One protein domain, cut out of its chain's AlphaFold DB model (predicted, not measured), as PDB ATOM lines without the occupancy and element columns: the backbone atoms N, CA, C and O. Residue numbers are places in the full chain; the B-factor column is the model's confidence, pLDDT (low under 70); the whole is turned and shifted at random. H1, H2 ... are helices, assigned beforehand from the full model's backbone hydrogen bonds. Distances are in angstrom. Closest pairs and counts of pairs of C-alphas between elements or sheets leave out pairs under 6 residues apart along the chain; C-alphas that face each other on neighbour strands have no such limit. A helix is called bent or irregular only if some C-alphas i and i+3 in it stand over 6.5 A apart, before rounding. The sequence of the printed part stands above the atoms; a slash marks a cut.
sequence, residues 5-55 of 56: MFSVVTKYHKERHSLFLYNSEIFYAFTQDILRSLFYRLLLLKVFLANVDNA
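What this domain is: This is residues 5 to 55 of the 56 residues of an uncharacterized protein of Latilactobacillus sakei (UniProt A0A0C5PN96). One long helix, H2, makes the length of the domain, and before it the chain folds back in a hook, so that the short helix H1 sits over the beginning of H2 without clearly touching it. From residue 27 to residue 55 the long arm sticks out free. The printed part has 51 residues with two named helices, H1 then H2, and no named strand; the class is all helix. The whole is extended, with a radius of gyration of the C-alphas of 19.2 A, and its C-alphas span 62 by 18 by 5 A, a rod.

How they stand to each other: H2, residues 16 to 53, is the longest helix, with 38 residues. H1, residues 5 to 9, is close to H2 but not clearly touching it: their closest C-alphas, those of Val 9 and Leu 19, are 8.0 A apart. The centres of the two helices are 22.2 A apart. In H1 the O i to N i+4 pair is within hydrogen-bond range, and in H2 32 of 34 such pairs are.

Where its parts are: H2 runs from C-alpha 16 at (-56.952, 54.496, 34.757) to C-alpha 53 at (-6.199, 42.320, 15.223), 55.7 A from first to last C-alpha. H1 begins at C-alpha 5, at (-44.498, 44.017, 39.613), and measures 6.3 A from first to last C-alpha. Neither helix is bent.

The domain as a whole: The two C-alphas farthest apart, those of Lys 14 and Ala 55, are 62.4 A apart. The link from H1 to H2, with 6 residues between them, is short but not tight. Residues 13 to 18, of which 16 to 18 belong to H2, stand free. The printed part has no cut. The mean pLDDT of the printed part is 76.2; residues 5 to 23 and residue 55 are under 70.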
ATOM      1  N   MET A   5     -43.724  43.156  40.509       58.84
ATOM      2  CA  MET A   5     -44.498  44.017  39.613       58.84
ATOM      3  C   MET A   5     -45.890  43.486  39.241       58.84
ATOM      4  O   MET A   5     -46.818  44.285  39.143       58.84
ATOM      5  N   PHE A   6     -46.085  42.172  39.081       48.78
ATOM      6  CA  PHE A   6     -47.386  41.633  38.652       48.78
ATOM      7  C   PHE A   6     -48.482  41.801  39.724       48.78
ATOM      8  O   PHE A   6     -49.647  42.004  39.397       48.78
ATOM      9  N   SER A   7     -48.106  41.784  41.009       54.47
ATOM     10  CA  SER A   7     -49.027  42.015  42.135       54.47
ATOM     11  C   SER A   7     -49.333  43.496  42.365       54.47
ATOM     12  O   SER A   7     -50.332  43.825  43.004       54.47
ATOM     13  N   VAL A   8     -48.459  44.388  41.900       56.53
ATOM     14  CA  VAL A   8     -48.664  45.835  41.998       56.53
ATOM     15  C   VAL A   8     -49.682  46.241  40.936       56.53
ATOM     16  O   VAL A   8     -50.706  46.824  41.274       56.53
ATOM     17  N   VAL A   9     -49.493  45.814  39.683       54.97
ATOM     18  CA  VAL A   9     -50.382  46.143  38.550       54.97
ATOM     19  C   VAL A   9     -51.852  45.780  38.817       54.97
ATOM     20  O   VAL A   9     -52.744  46.562  38.495       54.97
ATOM     21  N   THR A  10     -52.132  44.651  39.476       54.56
ATOM     22  CA  THR A  10     -53.512  44.229  39.787       54.56
ATOM     23  C   THR A  10     -54.186  45.051  40.894       54.56
ATOM     24  O   THR A  10     -55.414  45.054  40.981       54.56
ATOM     25  N   LYS A  11     -53.427  45.801  41.707       54.69
ATOM     26  CA  LYS A  11     -53.958  46.659  42.784       54.69
ATOM     27  C   LYS A  11     -54.339  48.075  42.322       54.69
ATOM     28  O   LYS A  11     -55.152  48.715  42.984       54.69
ATOM     29  N   TYR A  12     -53.813  48.552  41.191       53.19
ATOM     30  CA  TYR A  12     -53.993  49.936  40.706       53.19
ATOM     31  C   TYR A  12     -55.118  50.120  39.676       53.19
ATOM     32  O   TYR A  12     -55.286  51.195  39.105       53.19
ATOM     33  N   HIS A  13     -55.970  49.114  39.480       57.47
ATOM     34  CA  HIS A  13     -57.052  49.160  38.491       57.47
ATOM     35  C   HIS A  13     -58.157  50.218  38.766       57.47
ATOM     36  O   HIS A  13     -59.083  50.344  37.961       57.47
ATOM     37  N   LYS A  14     -58.071  50.985  39.870       55.09
ATOM     38  CA  LYS A  14     -59.016  52.057  40.247       55.09
ATOM     39  C   LYS A  14     -58.702  53.447  39.661       55.09
ATOM     40  O   LYS A  14     -59.611  54.264  39.624       55.09
ATOM     41  N   GLU A  15     -57.503  53.710  39.126       57.59
ATOM     42  CA  GLU A  15     -57.139  55.031  38.568       57.59
ATOM     43  C   GLU A  15     -56.508  54.905  37.170       57.59
ATOM     44  O   GLU A  15     -55.293  54.861  36.986       57.59
ATOM     45  N   ARG A  16     -57.356  54.827  36.139       59.28
ATOM     46  CA  ARG A  16     -56.952  54.496  34.757       59.28
ATOM     47  C   ARG A  16     -55.956  55.465  34.095       59.28
ATOM     48  O   ARG A  16     -55.347  55.084  33.102       59.28
ATOM     49  N   HIS A  17     -55.769  56.679  34.617       56.72
ATOM     50  CA  HIS A  17     -54.844  57.665  34.040       56.72
ATOM     51  C   HIS A  17     -53.406  57.520  34.566       56.72
ATOM     52  O   HIS A  17     -52.465  57.699  33.794       56.72
ATOM     53  N   SER A  18     -53.207  57.129  35.833       56.72
ATOM     54  CA  SER A  18     -51.859  56.869  36.369       56.72
ATOM     55  C   SER A  18     -51.325  55.503  35.932       56.72
ATOM     56  O   SER A  18     -50.122  55.347  35.744       56.72
ATOM     57  N   LEU A  19     -52.211  54.539  35.651       55.22
ATOM     58  CA  LEU A  19     -51.835  53.208  35.169       55.22
ATOM     59  C   LEU A  19     -51.149  53.237  33.790       55.22
ATOM     60  O   LEU A  19     -50.232  52.456  33.547       55.22
ATOM     61  N   PHE A  20     -51.563  54.136  32.887       57.09
ATOM     62  CA  PHE A  20     -50.915  54.288  31.578       57.09
ATOM     63  C   PHE A  20     -49.486  54.822  31.725       57.09
ATOM     64  O   PHE A  20     -48.560  54.253  31.154       57.09
ATOM     65  N   LEU A  21     -49.303  55.854  32.559       58.41
ATOM     66  CA  LEU A  21     -47.988  56.433  32.845       58.41
ATOM     67  C   LEU A  21     -47.062  55.421  33.535       58.41
ATOM     68  O   LEU A  21     -45.923  55.257  33.107       58.41
ATOM     69  N   TYR A  22     -47.568  54.671  34.517       62.75
ATOM     70  CA  TYR A  22     -46.795  53.640  35.214       62.75
ATOM     71  C   TYR A  22     -46.420  52.474  34.282       62.75
ATOM     72  O   TYR A  22     -45.306  51.960  34.345       62.75
ATOM     73  N   ASN A  23     -47.304  52.089  33.353       64.88
ATOM     74  CA  ASN A  23     -46.990  51.089  32.327       64.88
ATOM     75  C   ASN A  23     -45.911  51.578  31.352       64.88
ATOM     76  O   ASN A  23     -45.023  50.803  30.996       64.88
ATOM     77  N   SER A  24     -45.960  52.847  30.937       78.88
ATOM     78  CA  SER A  24     -44.934  53.433  30.070       78.88
ATOM     79  C   SER A  24     -43.581  53.558  30.771       78.88
ATOM     80  O   SER A  24     -42.563  53.240  30.164       78.88
ATOM     81  N   GLU A  25     -43.552  53.966  32.039       80.75
ATOM     82  CA  GLU A  25     -42.315  54.108  32.814       80.75
ATOM     83  C   GLU A  25     -41.661  52.750  33.103       80.75
ATOM     84  O   GLU A  25     -40.453  52.587  32.926       80.75
ATOM     85  N   ILE A  26     -42.464  51.736  33.435       81.88
ATOM     86  CA  ILE A  26     -41.998  50.353  33.582       81.88
ATOM     87  C   ILE A  26     -41.439  49.816  32.263       81.88
ATOM     88  O   ILE A  26     -40.356  49.228  32.246       81.88
ATOM     89  N   PHE A  27     -42.172  49.995  31.159       83.44
ATOM     90  CA  PHE A  27     -41.721  49.535  29.849       83.44
ATOM     91  C   PHE A  27     -40.412  50.224  29.460       83.44
ATOM     92  O   PHE A  27     -39.469  49.562  29.037       83.44
ATOM     93  N   TYR A  28     -40.323  51.535  29.689       86.06
ATOM     94  CA  TYR A  28     -39.118  52.307  29.435       86.06
ATOM     95  C   TYR A  28     -37.932  51.802  30.267       86.06
ATOM     96  O   TYR A  28     -36.883  51.506  29.697       86.06
ATOM     97  N   ALA A  29     -38.094  51.621  31.580       86.06
ATOM     98  CA  ALA A  29     -37.040  51.092  32.446       86.06
ATOM     99  C   ALA A  29     -36.578  49.689  32.008       86.06
ATOM    100  O   ALA A  29     -35.375  49.426  31.948       86.06
ATOM    101  N   PHE A  30     -37.514  48.813  31.629       85.38
ATOM    102  CA  PHE A  30     -37.212  47.468  31.136       85.38
ATOM    103  C   PHE A  30     -36.459  47.489  29.798       85.38
ATOM    104  O   PHE A  30     -35.447  46.805  29.634       85.38
ATOM    105  N   THR A  31     -36.902  48.310  28.843       85.75
ATOM    106  CA  THR A  31     -36.221  48.465  27.552       85.75
ATOM    107  C   THR A  31     -34.817  49.045  27.728       85.75
ATOM    108  O   THR A  31     -33.876  48.556  27.102       85.75
ATOM    109  N   GLN A  32     -34.644  50.038  28.606       86.19
ATOM    110  CA  GLN A  32     -33.331  50.617  28.903       86.19
ATOM    111  C   GLN A  32     -32.355  49.577  29.463       86.19
ATOM    112  O   GLN A  32     -31.182  49.580  29.093       86.19
ATOM    113  N   ASP A  33     -32.822  48.667  30.316       87.69
ATOM    114  CA  ASP A  33     -31.960  47.639  30.896       87.69
ATOM    115  C   ASP A  33     -31.484  46.605  29.856       87.69
ATOM    116  O   ASP A  33     -30.294  46.283  29.776       87.69
ATOM    117  N   ILE A  34     -32.381  46.174  28.961       87.69
ATOM    118  CA  ILE A  34     -32.030  45.291  27.835       87.69
ATOM    119  C   ILE A  34     -31.011  45.963  26.908       87.69
ATOM    120  O   ILE A  34     -29.984  45.362  26.571       87.69
ATOM    121  N   LEU A  35     -31.276  47.208  26.502       90.25
ATOM    122  CA  LEU A  35     -30.401  47.947  25.590       90.25
ATOM    123  C   LEU A  35     -29.016  48.179  26.202       90.25
ATOM    124  O   LEU A  35     -28.009  48.037  25.507       90.25
ATOM    125  N   ARG A  36     -28.947  48.455  27.507       88.94
ATOM    126  CA  ARG A  36     -27.683  48.627  28.230       88.94
ATOM    127  C   ARG A  36     -26.849  47.344  28.233       88.94
ATOM    128  O   ARG A  36     -25.654  47.389  27.945       88.94
ATOM    129  N   SER A  37     -27.474  46.191  28.473       88.81
ATOM    130  CA  SER A  37     -26.805  44.883  28.377       88.81
ATOM    131  C   SER A  37     -26.274  44.602  26.963       88.81
ATOM    132  O   SER A  37     -25.151  44.113  26.810       88.81
ATOM    133  N   LEU A  38     -27.047  44.923  25.921       91.69
ATOM    134  CA  LEU A  38     -26.606  44.756  24.532       91.69
ATOM    135  C   LEU A  38     -25.430  45.678  24.193       91.69
ATOM    136  O   LEU A  38     -24.458  45.230  23.584       91.69
ATOM    137  N   PHE A  39     -25.482  46.933  24.637       94.75
ATOM    138  CA  PHE A  39     -24.408  47.898  24.425       94.75
ATOM    139  C   PHE A  39     -23.085  47.427  25.042       94.75
ATOM    140  O   PHE A  39     -22.066  47.400  24.351       94.75
ATOM    141  N   TYR A  40     -23.098  46.976  26.302       93.81
ATOM    142  CA  TYR A  40     -21.888  46.468  26.954       93.81
ATOM    143  C   TYR A  40     -21.320  45.221  26.268       93.81
ATOM    144  O   TYR A  40     -20.101  45.120  26.118       93.81
ATOM    145  N   ARG A  41     -22.168  44.298  25.791       92.94
ATOM    146  CA  ARG A  41     -21.700  43.122  25.029       92.94
ATOM    147  C   ARG A  41     -21.034  43.513  23.717       92.94
ATOM    148  O   ARG A  41     -19.970  42.989  23.402       92.94
ATOM    149  N   LEU A  42     -21.640  44.430  22.965       94.50
ATOM    150  CA  LEU A  42     -21.082  44.900  21.696       94.50
ATOM    151  C   LEU A  42     -19.764  45.649  21.901       94.50
ATOM    152  O   LEU A  42     -18.829  45.462  21.125       94.50
ATOM    153  N   LEU A  43     -19.673  46.468  22.952       94.44
ATOM    154  CA  LEU A  43     -18.441  47.166  23.309       94.44
ATOM    155  C   LEU A  43     -17.326  46.176  23.662       94.44
ATOM    156  O   LEU A  43     -16.227  46.288  23.126       94.44
ATOM    157  N   LEU A  44     -17.619  45.187  24.510       93.81
ATOM    158  CA  LEU A  44     -16.658  44.154  24.889       93.81
ATOM    159  C   LEU A  44     -16.170  43.367  23.667       93.81
ATOM    160  O   LEU A  44     -14.969  43.159  23.517       93.81
ATOM    161  N   LEU A  45     -17.085  42.976  22.775       94.25
ATOM    162  CA  LEU A  45     -16.738  42.268  21.545       94.25
ATOM    163  C   LEU A  45     -15.845  43.120  20.636       94.25
ATOM    164  O   LEU A  45     -14.845  42.621  20.132       94.25
ATOM    165  N   LYS A  46     -16.166  44.408  20.455       93.94
ATOM    166  CA  LYS A  46     -15.331  45.331  19.673       93.94
ATOM    167  C   LYS A  46     -13.923  45.449  20.243       93.94
ATOM    168  O   LYS A  46     -12.964  45.385  19.485       93.94
ATOM    169  N   VAL A  47     -13.802  45.612  21.561       93.88
ATOM    170  CA  VAL A  47     -12.499  45.682  22.234       93.88
ATOM    171  C   VAL A  47     -11.739  44.372  22.050       93.88
ATOM    172  O   VAL A  47     -10.568  44.406  21.697       93.88
ATOM    173  N   PHE A  48     -12.388  43.225  22.242       94.06
ATOM    174  CA  PHE A  48     -11.755  41.923  22.049       94.06
ATOM    175  C   PHE A  48     -11.229  41.745  20.620       94.06
ATOM    176  O   PHE A  48     -10.054  41.439  20.449       94.06
ATOM    177  N   LEU A  49     -12.061  42.004  19.606       92.88
ATOM    178  CA  LEU A  49     -11.663  41.902  18.199       92.88
ATOM    179  C   LEU A  49     -10.503  42.849  17.869       92.88
ATOM    180  O   LEU A  49      -9.504  42.408  17.318       92.88
ATOM    181  N   ALA A  50     -10.570  44.105  18.321       90.38
ATOM    182  CA  ALA A  50      -9.483  45.059  18.127       90.38
ATOM    183  C   ALA A  50      -8.168  44.606  18.788       90.38
ATOM    184  O   ALA A  50      -7.093  44.878  18.267       90.38
ATOM    185  N   ASN A  51      -8.219  43.918  19.932       87.31
ATOM    186  CA  ASN A  51      -7.014  43.366  20.557       87.31
ATOM    187  C   ASN A  51      -6.474  42.138  19.810       87.31
ATOM    188  O   ASN A  51      -5.262  41.956  19.774       87.31
ATOM    189  N   VAL A  52      -7.339  41.319  19.203       84.62
ATOM    190  CA  VAL A  52      -6.920  40.192  18.352       84.62
ATOM    191  C   VAL A  52      -6.231  40.697  17.082       84.62
ATOM    192  O   VAL A  52      -5.177  40.177  16.728       84.62
ATOM    193  N   ASP A  53      -6.770  41.741  16.449       79.69
ATOM    194  CA  ASP A  53      -6.199  42.320  15.223       79.69
ATOM    195  C   ASP A  53      -4.820  42.965  15.456       79.69
ATOM    196  O   ASP A  53      -3.990  42.979  14.557       79.69
ATOM    197  N   ASN A  54      -4.557  43.478  16.664       74.25
ATOM    198  CA  ASN A  54      -3.261  44.059  17.039       74.25
ATOM    199  C   ASN A  54      -2.233  43.017  17.531       74.25
ATOM    200  O   ASN A  54      -1.102  43.387  17.847       74.25
ATOM    201  N   ALA A  55      -2.623  41.747  17.673       68.00
ATOM    202  CA  ALA A  55      -1.761  40.675  18.173       68.00
ATOM    203  C   ALA A  55      -1.065  39.865  17.056       68.00
ATOM    204  O   ALA A  55      -0.287  38.962  17.370       68.00
TER     205      ALA A  55